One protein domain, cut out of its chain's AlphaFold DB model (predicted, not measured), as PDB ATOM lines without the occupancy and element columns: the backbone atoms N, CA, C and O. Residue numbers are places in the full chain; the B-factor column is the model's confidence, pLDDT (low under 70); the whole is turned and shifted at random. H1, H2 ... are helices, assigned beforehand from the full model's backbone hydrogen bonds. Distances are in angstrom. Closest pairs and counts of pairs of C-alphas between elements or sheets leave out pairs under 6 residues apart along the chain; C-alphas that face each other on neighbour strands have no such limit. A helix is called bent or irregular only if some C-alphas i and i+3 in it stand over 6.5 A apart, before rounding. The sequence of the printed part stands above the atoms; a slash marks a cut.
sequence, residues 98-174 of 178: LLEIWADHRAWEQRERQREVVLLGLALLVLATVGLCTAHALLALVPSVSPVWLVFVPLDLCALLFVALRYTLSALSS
ATOM      1  N   LEU A  98     -63.310 -53.191  27.533       64.56
ATOM      2  CA  LEU A  98     -62.124 -54.048  27.680       64.56
ATOM      3  C   LEU A  98     -61.592 -54.502  26.316       64.56
ATOM      4  O   LEU A  98     -60.390 -54.655  26.174       64.56
ATOM      5  N   LEU A  99     -62.446 -54.715  25.313       61.34
ATOM      6  CA  LEU A  99     -61.992 -55.053  23.961       61.34
ATOM      7  C   LEU A  99     -61.201 -53.888  23.350       61.34
ATOM      8  O   LEU A  99     -60.176 -54.132  22.718       61.34
ATOM      9  N   GLU A 100     -61.603 -52.651  23.640       59.56
ATOM     10  CA  GLU A 100     -60.850 -51.428  23.345       59.56
ATOM     11  C   GLU A 100     -59.525 -51.370  24.115       59.56
ATOM     12  O   GLU A 100     -58.482 -51.201  23.493       59.56
ATOM     13  N   ILE A 101     -59.517 -51.612  25.432       65.88
ATOM     14  CA  ILE A 101     -58.277 -51.639  26.237       65.88
ATOM     15  C   ILE A 101     -57.314 -52.743  25.758       65.88
ATOM     16  O   ILE A 101     -56.106 -52.532  25.677       65.88
ATOM     17  N   TRP A 102     -57.820 -53.927  25.406       61.22
ATOM     18  CA  TRP A 102     -57.017 -55.033  24.872       61.22
ATOM     19  C   TRP A 102     -56.561 -54.789  23.428       61.22
ATOM     20  O   TRP A 102     -55.498 -55.279  23.032       61.22
ATOM     21  N   ALA A 103     -57.347 -54.074  22.620       63.12
ATOM     22  CA  ALA A 103     -56.938 -53.633  21.291       63.12
ATOM     23  C   ALA A 103     -55.837 -52.573  21.393       63.12
ATOM     24  O   ALA A 103     -54.834 -52.686  20.691       63.12
ATOM     25  N   ASP A 104     -55.969 -51.621  22.315       64.69
ATOM     26  CA  ASP A 104     -54.976 -50.573  22.540       64.69
ATOM     27  C   ASP A 104     -53.681 -51.133  23.147       64.69
ATOM     28  O   ASP A 104     -52.596 -50.830  22.654       64.69
ATOM     29  N   HIS A 105     -53.762 -52.060  24.109       67.19
ATOM     30  CA  HIS A 105     -52.573 -52.720  24.662       67.19
ATOM     31  C   HIS A 105     -51.829 -53.549  23.604       67.19
ATOM     32  O   HIS A 105     -50.604 -53.471  23.503       67.19
ATOM     33  N   ARG A 106     -52.544 -54.312  22.762       60.81
ATOM     34  CA  ARG A 106     -51.911 -55.049  21.651       60.81
ATOM     35  C   ARG A 106     -51.351 -54.110  20.583       60.81
ATOM     36  O   ARG A 106     -50.274 -54.380  20.058       60.81
ATOM     37  N   ALA A 107     -52.020 -52.994  20.295       61.84
ATOM     38  CA  ALA A 107     -51.515 -51.972  19.380       61.84
ATOM     39  C   ALA A 107     -50.284 -51.244  19.945       61.84
ATOM     40  O   ALA A 107     -49.377 -50.895  19.192       61.84
ATOM     41  N   TRP A 108     -50.219 -51.006  21.256       60.62
ATOM     42  CA  TRP A 108     -49.041 -50.465  21.934       60.62
ATOM     43  C   TRP A 108     -47.865 -51.453  21.897       60.62
ATOM     44  O   TRP A 108     -46.779 -51.089  21.447       60.62
ATOM     45  N   GLU A 109     -48.093 -52.722  22.244       65.75
ATOM     46  CA  GLU A 109     -47.045 -53.753  22.247       65.75
ATOM     47  C   GLU A 109     -46.501 -54.036  20.833       65.75
ATOM     48  O   GLU A 109     -45.301 -54.254  20.637       65.75
ATOM     49  N   GLN A 110     -47.362 -53.950  19.816       61.28
ATOM     50  CA  GLN A 110     -46.964 -54.072  18.415       61.28
ATOM     51  C   GLN A 110     -46.198 -52.832  17.917       61.28
ATOM     52  O   GLN A 110     -45.252 -52.983  17.146       61.28
ATOM     53  N   ARG A 111     -46.536 -51.618  18.382       60.56
ATOM     54  CA  ARG A 111     -45.807 -50.378  18.050       60.56
ATOM     55  C   ARG A 111     -44.391 -50.371  18.624       60.56
ATOM     56  O   ARG A 111     -43.466 -49.994  17.908       60.56
ATOM     57  N   GLU A 112     -44.196 -50.828  19.858       66.88
ATOM     58  CA  GLU A 112     -42.871 -50.780  20.491       66.88
ATOM     59  C   GLU A 112     -41.894 -51.783  19.855       66.88
ATOM     60  O   GLU A 112     -40.781 -51.409  19.479       66.88
ATOM     61  N   ARG A 113     -42.347 -53.011  19.559       67.31
ATOM     62  CA  ARG A 113     -41.524 -53.995  18.827       67.31
ATOM     63  C   ARG A 113     -41.197 -53.565  17.394       67.31
ATOM     64  O   ARG A 113     -40.115 -53.864  16.896       67.31
ATOM     65  N   GLN A 114     -42.108 -52.868  16.712       68.31
ATOM     66  CA  GLN A 114     -41.844 -52.356  15.362       68.31
ATOM     67  C   GLN A 114     -40.815 -51.214  15.373       68.31
ATOM     68  O   GLN A 114     -39.976 -51.150  14.475       68.31
ATOM     69  N   ARG A 115     -40.817 -50.346  16.394       73.00
ATOM     70  CA  ARG A 115     -39.839 -49.249  16.523       73.00
ATOM     71  C   ARG A 115     -38.419 -49.770  16.721       73.00
ATOM     72  O   ARG A 115     -37.509 -49.290  16.047       73.00
ATOM     73  N   GLU A 116     -38.231 -50.776  17.571       79.06
ATOM     74  CA  GLU A 116     -36.910 -51.375  17.801       79.06
ATOM     75  C   GLU A 116     -36.344 -52.040  16.538       79.06
ATOM     76  O   GLU A 116     -35.201 -51.783  16.162       79.06
ATOM     77  N   VAL A 117     -37.153 -52.831  15.822       80.56
ATOM     78  CA  VAL A 117     -36.716 -53.507  14.586       80.56
ATOM     79  C   VAL A 117     -36.380 -52.504  13.478       80.56
ATOM     80  O   VAL A 117     -35.390 -52.682  12.768       80.56
ATOM     81  N   VAL A 118     -37.155 -51.422  13.343       80.69
ATOM     82  CA  VAL A 118     -36.884 -50.369  12.352       80.69
ATOM     83  C   VAL A 118     -35.613 -49.592  12.692       80.69
ATOM     84  O   VAL A 118     -34.795 -49.360  11.802       80.69
ATOM     85  N   LEU A 119     -35.405 -49.219  13.958       82.62
ATOM     86  CA  LEU A 119     -34.186 -48.523  14.384       82.62
ATOM     87  C   LEU A 119     -32.939 -49.390  14.179       82.62
ATOM     88  O   LEU A 119     -31.935 -48.895  13.668       82.62
ATOM     89  N   LEU A 120     -33.017 -50.684  14.501       85.44
ATOM     90  CA  LEU A 120     -31.940 -51.635  14.224       85.44
ATOM     91  C   LEU A 120     -31.678 -51.772  12.717       85.44
ATOM     92  O   LEU A 120     -30.524 -51.748  12.293       85.44
ATOM     93  N   GLY A 121     -32.728 -51.846  11.895       84.31
ATOM     94  CA  GLY A 121     -32.606 -51.879  10.436       84.31
ATOM     95  C   GLY A 121     -31.940 -50.624   9.859       84.31
ATOM     96  O   GLY A 121     -31.031 -50.734   9.038       84.31
ATOM     97  N   LEU A 122     -32.338 -49.433  10.322       81.62
ATOM     98  CA  LEU A 122     -31.728 -48.158   9.926       81.62
ATOM     99  C   LEU A 122     -30.263 -48.065  10.359       81.62
ATOM    100  O   LEU A 122     -29.421 -47.647   9.568       81.62
ATOM    101  N   ALA A 123     -29.943 -48.481  11.585       86.69
ATOM    102  CA  ALA A 123     -28.571 -48.496  12.079       86.69
ATOM    103  C   ALA A 123     -27.677 -49.421  11.238       86.69
ATOM    104  O   ALA A 123     -26.593 -49.014  10.826       86.69
ATOM    105  N   LEU A 124     -28.143 -50.635  10.917       86.31
ATOM    106  CA  LEU A 124     -27.416 -51.571  10.054       86.31
ATOM    107  C   LEU A 124     -27.221 -51.024   8.633       86.31
ATOM    108  O   LEU A 124     -26.136 -51.165   8.070       86.31
ATOM    109  N   LEU A 125     -28.236 -50.360   8.075       82.56
ATOM    110  CA  LEU A 125     -28.151 -49.712   6.765       82.56
ATOM    111  C   LEU A 125     -27.104 -48.585   6.762       82.56
ATOM    112  O   LEU A 125     -26.267 -48.536   5.866       82.56
ATOM    113  N   VAL A 126     -27.100 -47.713   7.777       84.75
ATOM    114  CA  VAL A 126     -26.098 -46.639   7.924       84.75
ATOM    115  C   VAL A 126     -24.688 -47.211   8.089       84.75
ATOM    116  O   VAL A 126     -23.741 -46.705   7.492       84.75
ATOM    117  N   LEU A 127     -24.522 -48.285   8.862       87.25
ATOM    118  CA  LEU A 127     -23.220 -48.944   9.001       87.25
ATOM    119  C   LEU A 127     -22.730 -49.527   7.668       87.25
ATOM    120  O   LEU A 127     -21.551 -49.387   7.341       87.25
ATOM    121  N   ALA A 128     -23.621 -50.132   6.879       85.62
ATOM    122  CA  ALA A 128     -23.286 -50.657   5.558       85.62
ATOM    123  C   ALA A 128     -22.873 -49.542   4.582       85.62
ATOM    124  O   ALA A 128     -21.862 -49.688   3.894       85.62
ATOM    125  N   THR A 129     -23.588 -48.412   4.560       82.75
ATOM    126  CA  THR A 129     -23.243 -47.275   3.686       82.75
ATOM    127  C   THR A 129     -21.927 -46.619   4.097       82.75
ATOM    128  O   THR A 129     -21.091 -46.340   3.240       82.75
ATOM    129  N   VAL A 130     -21.676 -46.437   5.397       85.69
ATOM    130  CA  VAL A 130     -20.382 -45.945   5.902       85.69
ATOM    131  C   VAL A 130     -19.250 -46.909   5.529       85.69
ATOM    132  O   VAL A 130     -18.193 -46.472   5.069       85.69
ATOM    133  N   GLY A 131     -19.467 -48.220   5.658       87.56
ATOM    134  CA  GLY A 131     -18.507 -49.239   5.225       87.56
ATOM    135  C   GLY A 131     -18.207 -49.170   3.723       87.56
ATOM    136  O   GLY A 131     -17.049 -49.219   3.314       87.56
ATOM    137  N   LEU A 132     -19.234 -48.974   2.896       82.69
ATOM    138  CA  LEU A 132     -19.076 -48.876   1.445       82.69
ATOM    139  C   LEU A 132     -18.353 -47.581   1.035       82.69
ATOM    140  O   LEU A 132     -17.423 -47.619   0.228       82.69
ATOM    141  N   CYS A 133     -18.700 -46.450   1.654       80.81
ATOM    142  CA  CYS A 133     -18.020 -45.168   1.458       80.81
ATOM    143  C   CYS A 133     -16.545 -45.220   1.875       80.81
ATOM    144  O   CYS A 133     -15.688 -44.699   1.161       80.81
ATOM    145  N   THR A 134     -16.229 -45.853   3.008       86.12
ATOM    146  CA  THR A 134     -14.839 -45.990   3.476       86.12
ATOM    147  C   THR A 134     -14.025 -46.899   2.556       86.12
ATOM    148  O   THR A 134     -12.923 -46.519   2.165       86.12
ATOM    149  N   ALA A 135     -14.575 -48.037   2.116       84.31
ATOM    150  CA  ALA A 135     -13.937 -48.893   1.115       84.31
ATOM    151  C   ALA A 135     -13.684 -48.137  -0.202       84.31
ATOM    152  O   ALA A 135     -12.580 -48.184  -0.742       84.31
ATOM    153  N   HIS A 136     -14.664 -47.375  -0.690       79.12
ATOM    154  CA  HIS A 136     -14.511 -46.566  -1.901       79.12
ATOM    155  C   HIS A 136     -13.465 -45.455  -1.760       79.12
ATOM    156  O   HIS A 136     -12.671 -45.260  -2.678       79.12
ATOM    157  N   ALA A 137     -13.414 -44.755  -0.623       81.31
ATOM    158  CA  ALA A 137     -12.389 -43.743  -0.365       81.31
ATOM    159  C   ALA A 137     -10.974 -44.347  -0.389       81.31
ATOM    160  O   ALA A 137     -10.052 -43.734  -0.923       81.31
ATOM    161  N   LEU A 138     -10.815 -45.573   0.121       84.94
ATOM    162  CA  LEU A 138      -9.554 -46.310   0.045       84.94
ATOM    163  C   LEU A 138      -9.210 -46.723  -1.393       84.94
ATOM    164  O   LEU A 138      -8.055 -46.600  -1.795       84.94
ATOM    165  N   LEU A 139     -10.190 -47.160  -2.193       80.56
ATOM    166  CA  LEU A 139      -9.974 -47.489  -3.609       80.56
ATOM    167  C   LEU A 139      -9.632 -46.254  -4.458       80.56
ATOM    168  O   LEU A 139      -8.847 -46.369  -5.395       80.56
ATOM    169  N   ALA A 140     -10.169 -45.078  -4.126       77.31
ATOM    170  CA  ALA A 140      -9.884 -43.826  -4.834       77.31
ATOM    171  C   ALA A 140      -8.429 -43.344  -4.667       77.31
ATOM    172  O   ALA A 140      -7.944 -42.557  -5.479       77.31
ATOM    173  N   LEU A 141      -7.712 -43.837  -3.651       83.69
ATOM    174  CA  LEU A 141      -6.272 -43.607  -3.488       83.69
ATOM    175  C   LEU A 141      -5.433 -44.425  -4.486       83.69
ATOM    176  O   LEU A 141      -4.234 -44.181  -4.623       83.69
ATOM    177  N   VAL A 142      -6.046 -45.387  -5.187       85.12
ATOM    178  CA  VAL A 142      -5.391 -46.224  -6.193       85.12
ATOM    179  C   VAL A 142      -5.647 -45.629  -7.588       85.12
ATOM    180  O   VAL A 142      -6.763 -45.716  -8.103       85.12
ATOM    181  N   PRO A 143      -4.629 -45.059  -8.263       78.88
ATOM    182  CA  PRO A 143      -4.806 -44.296  -9.506       78.88
ATOM    183  C   PRO A 143      -5.237 -45.134 -10.724       78.88
ATOM    184  O   PRO A 143      -5.522 -44.580 -11.781       78.88
ATOM    185  N   SER A 144      -5.288 -46.463 -10.602       80.56
ATOM    186  CA  SER A 144      -5.685 -47.384 -11.674       80.56
ATOM    187  C   SER A 144      -7.182 -47.726 -11.691       80.56
ATOM    188  O   SER A 144      -7.607 -48.523 -12.528       80.56
ATOM    189  N   VAL A 145      -7.986 -47.186 -10.770       74.69
ATOM    190  CA  VAL A 145      -9.409 -47.535 -10.621       74.69
ATOM    191  C   VAL A 145     -10.301 -46.464 -11.267       74.69
ATOM    192  O   VAL A 145     -10.175 -45.279 -10.981       74.69
ATOM    193  N   SER A 146     -11.213 -46.875 -12.157       74.81
ATOM    194  CA  SER A 146     -12.082 -45.951 -12.913       74.81
ATOM    195  C   SER A 146     -13.203 -45.327 -12.051       74.81
ATOM    196  O   SER A 146     -13.708 -46.007 -11.160       74.81
ATOM    197  N   PRO A 147     -13.684 -44.101 -12.348       69.81
ATOM    198  CA  PRO A 147     -14.664 -43.367 -11.529       69.81
ATOM    199  C   PRO A 147     -16.134 -43.810 -11.693       69.81
ATOM    200  O   PRO A 147     -17.036 -43.132 -11.201       69.81
ATOM    201  N   VAL A 148     -16.401 -44.946 -12.348       72.44
ATOM    202  CA  VAL A 148     -17.763 -45.488 -12.578       72.44
ATOM    203  C   VAL A 148     -18.545 -45.684 -11.264       72.44
ATOM    204  O   VAL A 148     -19.774 -45.668 -11.247       72.44
ATOM    205  N   TRP A 149     -17.841 -45.771 -10.135       65.88
ATOM    206  CA  TRP A 149     -18.406 -45.979  -8.804       65.88
ATOM    207  C   TRP A 149     -19.196 -44.786  -8.225       65.88
ATOM    208  O   TRP A 149     -19.920 -44.961  -7.246       65.88
ATOM    209  N   LEU A 150     -19.139 -43.593  -8.835       68.75
ATOM    210  CA  LEU A 150     -19.965 -42.439  -8.427       68.75
ATOM    211  C   LEU A 150     -21.476 -42.685  -8.584       68.75
ATOM    212  O   LEU A 150     -22.274 -41.993  -7.960       68.75
ATOM    213  N   VAL A 151     -21.872 -43.691  -9.370       73.25
ATOM    214  CA  VAL A 151     -23.275 -44.100  -9.563       73.25
ATOM    215  C   VAL A 151     -23.854 -44.812  -8.329       73.25
ATOM    216  O   VAL A 151     -25.071 -44.845  -8.163       73.25
ATOM    217  N   PHE A 152     -23.022 -45.319  -7.412       71.12
ATOM    218  CA  PHE A 152     -23.510 -45.992  -6.198       71.12
ATOM    219  C   PHE A 152     -23.985 -45.014  -5.113       71.12
ATOM    220  O   PHE A 152     -24.969 -45.290  -4.437       71.12
ATOM    221  N   VAL A 153     -23.397 -43.816  -5.033       74.44
ATOM    222  CA  VAL A 153     -23.817 -42.754  -4.097       74.44
ATOM    223  C   VAL A 153     -25.298 -42.351  -4.259       74.44
ATOM    224  O   VAL A 153     -26.010 -42.293  -3.254       74.44
ATOM    225  N   PRO A 154     -25.821 -42.085  -5.475       78.62
ATOM    226  CA  PRO A 154     -27.239 -41.789  -5.645       78.62
ATOM    227  C   PRO A 154     -28.139 -43.010  -5.405       78.62
ATOM    228  O   PRO A 154     -29.256 -42.825  -4.935       78.62
ATOM    229  N   LEU A 155     -27.672 -44.241  -5.656       76.25
ATOM    230  CA  LEU A 155     -28.426 -45.461  -5.328       76.25
ATOM    231  C   LEU A 155     -28.613 -45.618  -3.812       76.25
ATOM    232  O   LEU A 155     -29.729 -45.888  -3.366       76.25
ATOM    233  N   ASP A 156     -27.563 -45.367  -3.027       76.38
ATOM    234  CA  ASP A 156     -27.624 -45.389  -1.560       76.38
ATOM    235  C   ASP A 156     -28.539 -44.285  -1.004       76.38
ATOM    236  O   ASP A 156     -29.361 -44.532  -0.117       76.38
ATOM    237  N   LEU A 157     -28.468 -43.073  -1.566       80.50
ATOM    238  CA  LEU A 157     -29.372 -41.975  -1.202       80.50
ATOM    239  C   LEU A 157     -30.835 -42.290  -1.551       80.50
ATOM    240  O   LEU A 157     -31.729 -42.025  -0.745       80.50
ATOM    241  N   CYS A 158     -31.095 -42.887  -2.716       84.81
ATOM    242  CA  CYS A 158     -32.434 -43.329  -3.105       84.81
ATOM    243  C   CYS A 158     -32.966 -44.438  -2.184       84.81
ATOM    244  O   CYS A 158     -34.145 -44.409  -1.824       84.81
ATOM    245  N   ALA A 159     -32.117 -45.381  -1.767       81.06
ATOM    246  CA  ALA A 159     -32.493 -46.434  -0.825       81.06
ATOM    247  C   ALA A 159     -32.862 -45.856   0.552       81.06
ATOM    248  O   ALA A 159     -33.918 -46.189   1.097       81.06
ATOM    249  N   LEU A 160     -32.054 -44.929   1.080       79.62
ATOM    250  CA  LEU A 160     -32.338 -44.224   2.335       79.62
ATOM    251  C   LEU A 160     -33.644 -43.420   2.263       79.62
ATOM    252  O   LEU A 160     -34.456 -43.484   3.188       79.62
ATOM    253  N   LEU A 161     -33.882 -42.717   1.152       84.38
ATOM    254  CA  LEU A 161     -35.114 -41.958   0.922       84.38
ATOM    255  C   LEU A 161     -36.347 -42.873   0.886       84.38
ATOM    256  O   LEU A 161     -37.368 -42.552   1.489       84.38
ATOM    257  N   PHE A 162     -36.262 -44.022   0.209       85.50
ATOM    258  CA  PHE A 162     -37.366 -44.980   0.130       85.50
ATOM    259  C   PHE A 162     -37.717 -45.568   1.501       85.50
ATOM    260  O   PHE A 162     -38.896 -45.659   1.852       85.50
ATOM    261  N   VAL A 163     -36.706 -45.925   2.302       81.06
ATOM    262  CA  VAL A 163     -36.910 -46.438   3.666       81.06
ATOM    263  C   VAL A 163     -37.500 -45.353   4.571       81.06
ATOM    264  O   VAL A 163     -38.474 -45.616   5.280       81.06
ATOM    265  N   ALA A 164     -36.985 -44.123   4.499       82.38
ATOM    266  CA  ALA A 164     -37.527 -42.989   5.245       82.38
ATOM    267  C   ALA A 164     -38.989 -42.698   4.866       82.38
ATOM    268  O   ALA A 164     -39.823 -42.508   5.748       82.38
ATOM    269  N   LEU A 165     -39.325 -42.735   3.571       84.44
ATOM    270  CA  LEU A 165     -40.689 -42.532   3.078       84.44
ATOM    271  C   LEU A 165     -41.640 -43.640   3.554       84.44
ATOM    272  O   LEU A 165     -42.760 -43.366   3.971       84.44
ATOM    273  N   ARG A 166     -41.206 -44.904   3.532       83.69
ATOM    274  CA  ARG A 166     -42.001 -46.021   4.069       83.69
ATOM    275  C   ARG A 166     -42.271 -45.855   5.563       83.69
ATOM    276  O   ARG A 166     -43.390 -46.125   6.001       83.69
ATOM    277  N   TYR A 167     -41.281 -45.394   6.323       77.19
ATOM    278  CA  TYR A 167     -41.433 -45.132   7.751       77.19
ATOM    279  C   TYR A 167     -42.406 -43.980   8.025       77.19
ATOM    280  O   TYR A 167     -43.330 -44.146   8.819       77.19
ATOM    281  N   THR A 168     -42.263 -42.845   7.334       76.88
ATOM    282  CA  THR A 168     -43.168 -41.697   7.513       76.88
ATOM    283  C   THR A 168     -44.592 -42.028   7.086       76.88
ATOM    284  O   THR A 168     -45.525 -41.682   7.801       76.88
ATOM    285  N   LEU A 169     -44.779 -42.764   5.987       77.94
ATOM    286  CA  LEU A 169     -46.101 -43.226   5.562       77.94
ATOM    287  C   LEU A 169     -46.730 -44.193   6.574       77.94
ATOM    288  O   LEU A 169     -47.920 -44.078   6.847       77.94
ATOM    289  N   SER A 170     -45.940 -45.087   7.175       75.38
ATOM    290  CA  SER A 170     -46.425 -46.001   8.223       75.38
ATOM    291  C   SER A 170     -46.785 -45.258   9.518       75.38
ATOM    292  O   SER A 170     -47.768 -45.589  10.186       75.38
ATOM    293  N   ALA A 171     -46.019 -44.217   9.857       69.12
ATOM    294  CA  ALA A 171     -46.302 -43.345  10.993       69.12
ATOM    295  C   ALA A 171     -47.569 -42.499  10.766       69.12
ATOM    296  O   ALA A 171     -48.368 -42.344  11.683       69.12
ATOM    297  N   LEU A 172     -47.785 -42.006   9.541       70.62
ATOM    298  CA  LEU A 172     -48.960 -41.215   9.159       70.62
ATOM    299  C   LEU A 172     -50.235 -42.054   9.011       70.62
ATOM    300  O   LEU A 172     -51.324 -41.551   9.261       70.62
ATOM    301  N   SER A 173     -50.119 -43.327   8.623       69.00
ATOM    302  CA  SER A 173     -51.266 -44.243   8.544       69.00
ATOM    303  C   SER A 173     -51.750 -44.735   9.907       69.00
ATOM    304  O   SER A 173     -52.753 -45.442   9.976       69.00
ATOM    305  N   SER A 174     -51.036 -44.409  10.987       56.16
ATOM    306  CA  SER A 174     -51.474 -44.745  12.338       56.16
ATOM    307  C   SER A 174     -52.600 -43.784  12.739       56.16
ATOM    308  O   SER A 174     -52.347 -42.581  12.829       56.16
TER     309      SER A 174
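This is residues 98 to 174 of the 178 residues of the protein "Zinc finger, C3HC4 type (RING finger) domain containing protein" of Acanthamoeba castellanii str. Neff (UniProt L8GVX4). Two long helices lie side by side in a thin rod: H1 runs the length of it, and after a turn at its far end the shorter H2 folds back beside it. The pair is loose, and residues 98 to 110 of H1 stick out past H2, as does the turn at residues 141 to 148 at the opposite end. The printed part has 77 residues with two named helices, H1 then H2, and no named strand; the class is all helix. The whole is extended, with a radius of gyration of the C-alphas of 19.3 A and spans of 69 by 18 by 8 A.

Find C-alpha 98 at (-62.124, -54.048, 27.680); from there H1, residues 98 to 140, runs 62.4 A to C-alpha 140 at (-9.884, -43.826, -4.834). With 6 residues between them, H2, residues 147 to 172, follows H1 and runs 40.1 A to C-alpha 172 at (-48.960, -41.215, 9.159). H2 is neither bent nor irregular, but only just: C-alphas 148 and 151 are 6.4 A apart.

Look at Thr 129 and Asp 156, whose C-alphas, 7.1 A apart, are the closest of H1 and H2. The two helices are close but not clearly touching, with 2 pairs of C-alphas within 8 A. They run opposite ways at a shallow tilt of 10 degrees, and their centres are 14.6 A apart. In H1 every O i to N i+4 pair is within hydrogen-bond range; in H2 17 of 22 are.

The C-alphas farthest apart, those of Leu 98 and Ser 144, are 69.1 A apart. The printed part has no cut, and the link from H1 to H2 is short. The mean pLDDT of the printed part is 75.8; look for values under 70 at residues 98 to 114, 147, 149 to 150, 171 and 173 to 174.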